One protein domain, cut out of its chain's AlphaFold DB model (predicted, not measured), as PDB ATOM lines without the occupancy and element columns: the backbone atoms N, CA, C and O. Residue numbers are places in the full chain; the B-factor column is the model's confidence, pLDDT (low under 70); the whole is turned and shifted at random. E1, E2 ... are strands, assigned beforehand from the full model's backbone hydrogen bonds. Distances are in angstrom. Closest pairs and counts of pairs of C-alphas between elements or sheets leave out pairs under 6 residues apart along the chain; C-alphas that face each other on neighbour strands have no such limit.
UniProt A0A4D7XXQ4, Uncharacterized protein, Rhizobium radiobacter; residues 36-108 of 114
ATOM      1  N   GLY A  36     234.189 197.953 303.236       94.19
ATOM      2  CA  GLY A  36     232.809 197.955 303.736       94.19
ATOM      3  C   GLY A  36     231.725 197.771 302.667       94.19
ATOM      4  O   GLY A  36     230.546 197.732 303.013       94.19
ATOM      5  N   ARG A  37     232.089 197.637 301.384       96.50
ATOM      6  CA  ARG A  37     231.128 197.417 300.300       96.50
ATOM      7  C   ARG A  37     230.837 195.938 300.082       96.50
ATOM      8  O   ARG A  37     231.718 195.079 300.186       96.50
ATOM      9  N   THR A  38     229.597 195.645 299.714       97.00
ATOM     10  CA  THR A  38     229.121 194.292 299.410       97.00
ATOM     11  C   THR A  38     228.615 194.193 297.975       97.00
ATOM     12  O   THR A  38     228.370 195.191 297.292       97.00
ATOM     13  N   CYS A  39     228.458 192.964 297.487       96.31
ATOM     14  CA  CYS A  39     227.946 192.706 296.153       96.31
ATOM     15  C   CYS A  39     226.534 193.266 295.963       96.31
ATOM     16  O   CYS A  39     226.255 193.714 294.859       96.31
ATOM     17  N   GLU A  40     225.674 193.332 296.989       95.38
ATOM     18  CA  GLU A  40     224.324 193.903 296.822       95.38
ATOM     19  C   GLU A  40     224.321 195.367 296.375       95.38
ATOM     20  O   GLU A  40     223.349 195.815 295.780       95.38
ATOM     21  N   GLN A  41     225.402 196.101 296.653       95.50
ATOM     22  CA  GLN A  41     225.560 197.509 296.291       95.50
ATOM     23  C   GLN A  41     226.168 197.682 294.888       95.50
ATOM     24  O   GLN A  41     226.324 198.810 294.423       95.50
ATOM     25  N   CYS A  42     226.538 196.581 294.226       96.31
ATOM     26  CA  CYS A  42     227.209 196.576 292.933       96.31
ATOM     27  C   CYS A  42     226.201 196.540 291.774       96.31
ATOM     28  O   CYS A  42     225.286 195.715 291.770       96.31
ATOM     29  N   ALA A  43     226.393 197.375 290.753       96.12
ATOM     30  CA  ALA A  43     225.573 197.467 289.546       96.12
ATOM     31  C   ALA A  43     225.523 196.151 288.764       96.12
ATOM     32  O   ALA A  43     224.546 195.867 288.081       96.12
ATOM     33  N   PHE A  44     226.544 195.303 288.911       96.75
ATOM     34  CA  PHE A  44     226.574 193.978 288.299       96.75
ATOM     35  C   PHE A  44     225.814 192.914 289.095       96.75
ATOM     36  O   PHE A  44     225.643 191.809 288.585       96.75
ATOM     37  N   TRP A  45     225.390 193.173 290.329       97.19
ATOM     38  CA  TRP A  45     224.670 192.189 291.133       97.19
ATOM     39  C   TRP A  45     223.167 192.383 290.983       97.19
ATOM     40  O   TRP A  45     222.566 193.242 291.616       97.19
ATOM     41  N   HIS A  46     222.551 191.594 290.109       95.94
ATOM     42  CA  HIS A  46     221.120 191.703 289.844       95.94
ATOM     43  C   HIS A  46     220.567 190.416 289.225       95.94
ATOM     44  O   HIS A  46     221.297 189.493 288.844       95.94
ATOM     45  N   LEU A  47     219.244 190.351 289.130       95.19
ATOM     46  CA  LEU A  47     218.543 189.389 288.290       95.19
ATOM     47  C   LEU A  47     218.186 190.040 286.953       95.19
ATOM     48  O   LEU A  47     218.204 191.263 286.806       95.19
ATOM     49  N   TRP A  48     217.862 189.208 285.971       93.81
ATOM     50  CA  TRP A  48     217.270 189.653 284.717       93.81
ATOM     51  C   TRP A  48     215.763 189.454 284.802       93.81
ATOM     52  O   TRP A  48     215.293 188.364 285.141       93.81
ATOM     53  N   LYS A  49     215.006 190.515 284.532       94.06
ATOM     54  CA  LYS A  49     213.546 190.480 284.478       94.06
ATOM     55  C   LYS A  49     213.098 190.722 283.046       94.06
ATOM     56  O   LYS A  49     213.490 191.709 282.434       94.06
ATOM     57  N   LYS A  50     212.233 189.847 282.539       95.44
ATOM     58  CA  LYS A  50     211.544 190.056 281.265       95.44
ATOM     59  C   LYS A  50     210.409 191.057 281.462       95.44
ATOM     60  O   LYS A  50     209.556 190.862 282.327       95.44
ATOM     61  N   VAL A  51     210.408 192.120 280.672       94.62
ATOM     62  CA  VAL A  51     209.372 193.158 280.644       94.62
ATOM     63  C   VAL A  51     208.870 193.331 279.218       94.62
ATOM     64  O   VAL A  51     209.655 193.304 278.271       94.62
ATOM     65  N   LYS A  52     207.551 193.479 279.073       95.31
ATOM     66  CA  LYS A  52     206.909 193.769 277.789       95.31
ATOM     67  C   LYS A  52     206.915 195.283 277.566       95.31
ATOM     68  O   LYS A  52     206.453 196.023 278.432       95.31
ATOM     69  N   VAL A  53     207.452 195.728 276.435       90.81
ATOM     70  CA  VAL A  53     207.503 197.133 276.010       90.81
ATOM     71  C   VAL A  53     206.892 197.199 274.613       90.81
ATOM     72  O   VAL A  53     207.517 196.771 273.646       90.81
ATOM     73  N   GLY A  54     205.643 197.663 274.510       90.62
ATOM     74  CA  GLY A  54     204.858 197.500 273.281       90.62
ATOM     75  C   GLY A  54     204.629 196.015 272.993       90.62
ATOM     76  O   GLY A  54     204.191 195.292 273.884       90.62
ATOM     77  N   ASP A  55     204.978 195.551 271.793       93.06
ATOM     78  CA  ASP A  55     204.900 194.134 271.403       93.06
ATOM     79  C   ASP A  55     206.204 193.343 271.607       93.06
ATOM     80  O   ASP A  55     206.239 192.135 271.376       93.06
ATOM     81  N   GLU A  56     207.262 193.977 272.120       93.69
ATOM     82  CA  GLU A  56     208.552 193.324 272.362       93.69
ATOM     83  C   GLU A  56     208.735 192.900 273.824       93.69
ATOM     84  O   GLU A  56     208.298 193.581 274.756       93.69
ATOM     85  N   VAL A  57     209.456 191.796 274.046       94.25
ATOM     86  CA  VAL A  57     209.926 191.377 275.375       94.25
ATOM     87  C   VAL A  57     211.412 191.691 275.498       94.25
ATOM     88  O   VAL A  57     212.224 191.155 274.748       94.25
ATOM     89  N   ARG A  58     211.775 192.528 276.473       94.44
ATOM     90  CA  ARG A  58     213.164 192.909 276.766       94.44
ATOM     91  C   ARG A  58     213.576 192.419 278.149       94.44
ATOM     92  O   ARG A  58     212.751 192.367 279.063       94.44
ATOM     93  N   GLU A  59     214.845 192.056 278.313       94.38
ATOM     94  CA  GLU A  59     215.424 191.752 279.625       94.38
ATOM     95  C   GLU A  59     216.051 193.012 280.216       94.38
ATOM     96  O   GLU A  59     216.901 193.645 279.596       94.38
ATOM     97  N   VAL A  60     215.629 193.372 281.425       94.06
ATOM     98  CA  VAL A  60     216.166 194.517 282.164       94.06
ATOM     99  C   VAL A  60     216.774 194.057 283.488       94.06
ATOM    100  O   VAL A  60     216.276 193.087 284.081       94.06
ATOM    101  N   PRO A  61     217.838 194.722 283.975       93.81
ATOM    102  CA  PRO A  61     218.343 194.502 285.323       93.81
ATOM    103  C   PRO A  61     217.246 194.763 286.355       93.81
ATOM    104  O   PRO A  61     216.502 195.739 286.259       93.81
ATOM    105  N   ALA A  62     217.137 193.882 287.341       93.12
ATOM    106  CA  ALA A  62     216.193 194.024 288.435       93.12
ATOM    107  C   ALA A  62     216.801 193.538 289.749       93.12
ATOM    108  O   ALA A  62     217.518 192.533 289.796       93.12
ATOM    109  N   ASP A  63     216.432 194.213 290.830       91.44
ATOM    110  CA  ASP A  63     216.715 193.781 292.192       91.44
ATOM    111  C   ASP A  63     216.301 192.324 292.427       91.44
ATOM    112  O   ASP A  63     215.221 191.884 292.024       91.44
ATOM    113  N   ALA A  64     217.099 191.589 293.204       89.69
ATOM    114  CA  ALA A  64     216.783 190.209 293.582       89.69
ATOM    115  C   ALA A  64     215.529 190.066 294.474       89.69
ATOM    116  O   ALA A  64     215.056 188.956 294.727       89.69
ATOM    117  N   GLY A  65     214.960 191.182 294.940       92.19
ATOM    118  CA  GLY A  65     213.847 191.208 295.884       92.19
ATOM    119  C   GLY A  65     214.244 190.724 297.282       92.19
ATOM    120  O   GLY A  65     215.424 190.567 297.604       92.19
ATOM    121  N   ARG A  66     213.243 190.508 298.138       95.12
ATOM    122  CA  ARG A  66     213.415 190.041 299.521       95.12
ATOM    123  C   ARG A  66     212.619 188.765 299.766       95.12
ATOM    124  O   ARG A  66     211.629 188.497 299.082       95.12
ATOM    125  N   PHE A  67     213.073 187.954 300.711       94.38
ATOM    126  CA  PHE A  67     212.282 186.843 301.228       94.38
ATOM    127  C   PHE A  67     211.072 187.357 302.015       94.38
ATOM    128  O   PHE A  67     211.084 188.473 302.535       94.38
ATOM    129  N   SER A  68     210.017 186.542 302.098       95.19
ATOM    130  CA  SER A  68     208.836 186.892 302.888       95.19
ATOM    131  C   SER A  68     209.189 186.998 304.374       95.19
ATOM    132  O   SER A  68     210.150 186.386 304.845       95.19
ATOM    133  N   ALA A  69     208.378 187.731 305.136       94.62
ATOM    134  CA  ALA A  69     208.537 187.831 306.589       94.62
ATOM    135  C   ALA A  69     208.410 186.471 307.306       94.62
ATOM    136  O   ALA A  69     208.895 186.313 308.417       94.62
ATOM    137  N   ARG A  70     207.780 185.480 306.660       95.25
ATOM    138  CA  ARG A  70     207.586 184.118 307.183       95.25
ATOM    139  C   ARG A  70     208.653 183.124 306.710       95.25
ATOM    140  O   ARG A  70     208.487 181.924 306.901       95.25
ATOM    141  N   HIS A  71     209.702 183.578 306.023       95.19
ATOM    142  CA  HIS A  71     210.751 182.676 305.556       95.19
ATOM    143  C   HIS A  71     211.483 182.055 306.747       95.19
ATOM    144  O   HIS A  71     211.942 182.781 307.622       95.19
ATOM    145  N   LYS A  72     211.636 180.728 306.733       95.12
ATOM    146  CA  LYS A  72     212.157 179.944 307.860       95.12
ATOM    147  C   LYS A  72     213.520 180.434 308.362       95.12
ATOM    148  O   LYS A  72     213.676 180.656 309.553       95.12
ATOM    149  N   ASP A  73     214.465 180.652 307.443       93.19
ATOM    150  CA  ASP A  73     215.868 180.894 307.829       93.19
ATOM    151  C   ASP A  73     216.364 182.335 307.593       93.19
ATOM    152  O   ASP A  73     217.378 182.752 308.140       93.19
ATOM    153  N   ARG A  74     215.687 183.108 306.733       91.50
ATOM    154  CA  ARG A  74     216.157 184.408 306.209       91.50
ATOM    155  C   ARG A  74     214.999 185.405 306.017       91.50
ATOM    156  O   ARG A  74     214.849 185.959 304.925       91.50
ATOM    157  N   PRO A  75     214.138 185.622 307.026       94.25
ATOM    158  CA  PRO A  75     212.973 186.495 306.890       94.25
ATOM    159  C   PRO A  75     213.387 187.929 306.528       94.25
ATOM    160  O   PRO A  75     214.283 188.501 307.141       94.25
ATOM    161  N   GLY A  76     212.771 188.503 305.488       92.44
ATOM    162  CA  GLY A  76     213.012 189.890 305.050       92.44
ATOM    163  C   GLY A  76     214.388 190.187 304.427       92.44
ATOM    164  O   GLY A  76     214.603 191.287 303.898       92.44
ATOM    165  N   GLN A  77     215.318 189.228 304.435       92.69
ATOM    166  CA  GLN A  77     216.637 189.403 303.827       92.69
ATOM    167  C   GLN A  77     216.536 189.502 302.302       92.69
ATOM    168  O   GLN A  77     215.621 188.952 301.678       92.69
ATOM    169  N   ARG A  78     217.503 190.196 301.688       92.75
ATOM    170  CA  ARG A  78     217.668 190.208 300.230       92.75
ATOM    171  C   ARG A  78     217.925 188.784 299.732       92.75
ATOM    172  O   ARG A  78     218.691 188.037 300.343       92.75
ATOM    173  N   LYS A  79     217.259 188.410 298.638       95.12
ATOM    174  CA  LYS A  79     217.520 187.133 297.959       95.12
ATOM    175  C   LYS A  79     218.847 187.207 297.222       95.12
ATOM    176  O   LYS A  79     219.268 188.282 296.820       95.12
ATOM    177  N   ASP A  80     219.458 186.059 296.980       96.69
ATOM    178  CA  ASP A  80     220.748 186.001 296.295       96.69
ATOM    179  C   ASP A  80     220.588 186.249 294.783       96.69
ATOM    180  O   ASP A  80     219.606 185.810 294.166       96.69
ATOM    181  N   ALA A  81     221.575 186.910 294.173       97.31
ATOM    182  CA  ALA A  81     221.585 187.272 292.754       97.31
ATOM    183  C   ALA A  81     222.865 186.809 292.055       97.31
ATOM    184  O   ALA A  81     223.808 186.334 292.688       97.31
ATOM    185  N   LEU A  82     222.892 186.922 290.728       97.19
ATOM    186  CA  LEU A  82     224.096 186.656 289.948       97.19
ATOM    187  C   LEU A  82     224.978 187.903 289.928       97.19
ATOM    188  O   LEU A  82     224.478 189.021 289.853       97.19
ATOM    189  N   CYS A  83     226.294 187.706 289.898       97.38
ATOM    190  CA  CYS A  83     227.174 188.723 289.343       97.38
ATOM    191  C   CYS A  83     227.081 188.654 287.810       97.38
ATOM    192  O   CYS A  83     227.380 187.617 287.222       97.38
ATOM    193  N   ASN A  84     226.742 189.756 287.149       96.81
ATOM    194  CA  ASN A  84     226.580 189.867 285.695       96.81
ATOM    195  C   ASN A  84     227.747 190.597 285.006       96.81
ATOM    196  O   ASN A  84     227.665 190.900 283.823       96.81
ATOM    197  N   LYS A  85     228.868 190.830 285.709       96.81
ATOM    198  CA  LYS A  85     230.107 191.329 285.084       96.81
ATOM    199  C   LYS A  85     230.520 190.393 283.931       96.81
ATOM    200  O   LYS A  85     230.658 189.192 284.206       96.81
ATOM    201  N   PRO A  86     230.735 190.895 282.701       94.56
ATOM    202  CA  PRO A  86     231.075 190.064 281.550       94.56
ATOM    203  C   PRO A  86     232.533 189.597 281.646       94.56
ATOM    204  O   PRO A  86     233.454 190.311 281.266       94.56
ATOM    205  N   ILE A  87     232.739 188.406 282.210       93.56
ATOM    206  CA  ILE A  87     234.049 187.755 282.349       93.56
ATOM    207  C   ILE A  87     233.946 186.355 281.754       93.56
ATOM    208  O   ILE A  87     232.992 185.625 282.040       93.56
ATOM    209  N   LEU A  88     234.935 185.984 280.942       92.94
ATOM    210  CA  LEU A  88     235.022 184.667 280.322       92.94
ATOM    211  C   LEU A  88     235.068 183.559 281.388       92.94
ATOM    212  O   LEU A  88     235.738 183.703 282.407       92.94
ATOM    213  N   ASN A  89     234.364 182.449 281.151       90.06
ATOM    214  CA  ASN A  89     234.354 181.252 282.011       90.06
ATOM    215  C   ASN A  89     233.943 181.476 283.478       90.06
ATOM    216  O   ASN A  89     234.128 180.595 284.319       90.06
ATOM    217  N   LYS A  90     233.344 182.623 283.813       93.12
ATOM    218  CA  LYS A  90     232.831 182.857 285.162       93.12
ATOM    219  C   LYS A  90     231.656 181.925 285.451       93.12
ATOM    220  O   LYS A  90     230.682 181.878 284.699       93.12
ATOM    221  N   ALA A  91     231.717 181.222 286.579       94.62
ATOM    222  CA  ALA A  91     230.643 180.333 287.002       94.62
ATOM    223  C   ALA A  91     229.310 181.089 287.153       94.62
ATOM    224  O   ALA A  91     229.234 182.149 287.774       94.62
ATOM    225  N   ARG A  92     228.221 180.512 286.637       94.06
ATOM    226  CA  ARG A  92     226.874 181.080 286.777       94.06
ATOM    227  C   ARG A  92     226.220 180.600 288.075       94.06
ATOM    228  O   ARG A  92     225.331 179.751 288.067       94.06
ATOM    229  N   ARG A  93     226.693 181.125 289.206       96.88
ATOM    230  CA  ARG A  93     226.186 180.825 290.555       96.88
ATOM    231  C   ARG A  93     225.734 182.103 291.254       96.88
ATOM    232  O   ARG A  93     226.283 183.177 291.017       96.88
ATOM    233  N   LYS A  94     224.685 181.982 292.072       96.88
ATOM    234  CA  LYS A  94     224.180 183.099 292.871       96.88
ATOM    235  C   LYS A  94     225.126 183.353 294.036       96.88
ATOM    236  O   LYS A  94     225.597 182.401 294.651       96.88
ATOM    237  N   ILE A  95     225.353 184.624 294.328       97.06
ATOM    238  CA  ILE A  95     226.156 185.076 295.458       97.06
ATOM    239  C   ILE A  95     225.256 185.836 296.438       97.06
ATOM    240  O   ILE A  95     224.344 186.550 295.994       97.06
ATOM    241  N   PRO A  96     225.469 185.670 297.752       96.12
ATOM    242  CA  PRO A  96     224.659 186.337 298.754       96.12
ATOM    243  C   PRO A  96     224.838 187.852 298.697       96.12
ATOM    244  O   PRO A  96     225.893 188.359 298.318       96.12
ATOM    245  N   ALA A  97     223.796 188.573 299.105       95.31
ATOM    246  CA  ALA A  97     223.796 190.033 299.166       95.31
ATOM    247  C   ALA A  97     224.961 190.585 300.018       95.31
ATOM    248  O   ALA A  97     225.592 191.577 299.661       95.31
ATOM    249  N   SER A  98     225.301 189.876 301.097       95.44
ATOM    250  CA  SER A  98     226.382 190.205 302.028       95.44
ATOM    251  C   SER A  98     227.792 189.846 301.541       95.44
ATOM    252  O   SER A  98     228.750 190.098 302.268       95.44
ATOM    253  N   ALA A  99     227.956 189.247 300.354       97.00
ATOM    254  CA  ALA A  99     229.276 188.892 299.832       97.00
ATOM    255  C   ALA A  99     230.158 190.142 299.694       97.00
ATOM    256  O   ALA A  99     229.731 191.130 299.098       97.00
ATOM    257  N   VAL A 100     231.390 190.102 300.206       97.31
ATOM    258  CA  VAL A 100     232.302 191.258 300.170       97.31
ATOM    259  C   VAL A 100     232.638 191.626 298.723       97.31
ATOM    260  O   VAL A 100     232.925 190.758 297.892       97.31
ATOM    261  N   ALA A 101     232.607 192.925 298.419       97.31
ATOM    262  CA  ALA A 101     232.865 193.442 297.084       97.31
ATOM    263  C   ALA A 101     234.270 193.074 296.574       97.31
ATOM    264  O   ALA A 101     235.237 192.930 297.327       97.31
ATOM    265  N   CYS A 102     234.379 192.929 295.256       96.88
ATOM    266  CA  CYS A 102     235.638 192.654 294.573       96.88
ATOM    267  C   CYS A 102     236.143 193.890 293.824       96.88
ATOM    268  O   CYS A 102     235.428 194.879 293.694       96.88
ATOM    269  N   ARG A 103     237.345 193.802 293.252       96.69
ATOM    270  CA  ARG A 103     237.968 194.872 292.460       96.69
ATOM    271  C   ARG A 103     237.104 195.417 291.314       96.69
ATOM    272  O   ARG A 103     237.281 196.559 290.914       96.69
ATOM    273  N   PHE A 104     236.176 194.626 290.773       97.00
ATOM    274  CA  PHE A 104     235.262 195.061 289.707       97.00
ATOM    275  C   PHE A 104     233.971 195.715 290.210       97.00
ATOM    276  O   PHE A 104     233.016 195.819 289.436       97.00
ATOM    277  N   PHE A 105     233.914 196.079 291.490       97.31
ATOM    278  CA  PHE A 105     232.792 196.798 292.073       97.31
ATOM    279  C   PHE A 105     232.490 198.078 291.292       97.31
ATOM    280  O   PHE A 105     233.396 198.826 290.934       97.31
ATOM    281  N   ASP A 106     231.206 198.302 291.057       96.31
ATOM    282  CA  ASP A 106     230.661 199.487 290.409       96.31
ATOM    283  C   ASP A 106     229.380 199.847 291.166       96.31
ATOM    284  O   ASP A 106     228.522 198.972 291.283       96.31
ATOM    285  N   PRO A 107     229.251 201.026 291.791       95.25
ATOM    286  CA  PRO A 107     228.115 201.313 292.659       95.25
ATOM    287  C   PRO A 107     226.796 201.435 291.872       95.25
ATOM    288  O   PRO A 107     226.732 202.078 290.832       95.25
ATOM    289  N   GLN A 108     225.704 200.857 292.392       88.44
ATOM    290  CA  GLN A 108     224.360 200.967 291.782       88.44
ATOM    291  C   GLN A 108     223.800 202.394 291.744       88.44
ATOM    292  O   GLN A 108     222.908 202.682 290.948       88.44
TER     293      GLN A 108
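AT A GLANCE: This is residues 36 to 108 of the 114 residues of an uncharacterized protein of Rhizobium radiobacter (UniProt A0A4D7XXQ4). Loops with little regular structure make most of this domain, and a long two-strand hairpin, E1 and E2, reaches from them to one end of the longest axis, with short E3 beside its base. The printed part has 73 residues, 19 in strands E1, E2, E3 along the chain, with no named helix: all strand, one antiparallel sheet ordered E2, E1, E3. It is only just loose, close to compact, radius of gyration of the C-alphas 13.9 A, spanning 40 by 35 by 22 A.

IN THESE COORDINATES: Find C-alpha 45 at (224.670, 192.189, 291.133); E1, residues 45 to 53, runs 23.4 A and bends by 51 degrees at residue 50. E2, residues 56 to 62, runs 17.8 A. E3, residues 81 to 83, runs 6.7 A to C-alpha 83 at (227.174, 188.723, 289.343).

HOW THE PARTS SIT: Within hydrogen-bond range, see N 49 of E1 and O 60 of E2, 2.9 A apart, and N 46 of E1 and O 82 of E3, 3.2 A. E2 and E3 are apart.

THE WHOLE: The E2 to E3 link, 18 residues, is long. The printed part has no cut; no printed residue is under pLDDT 70.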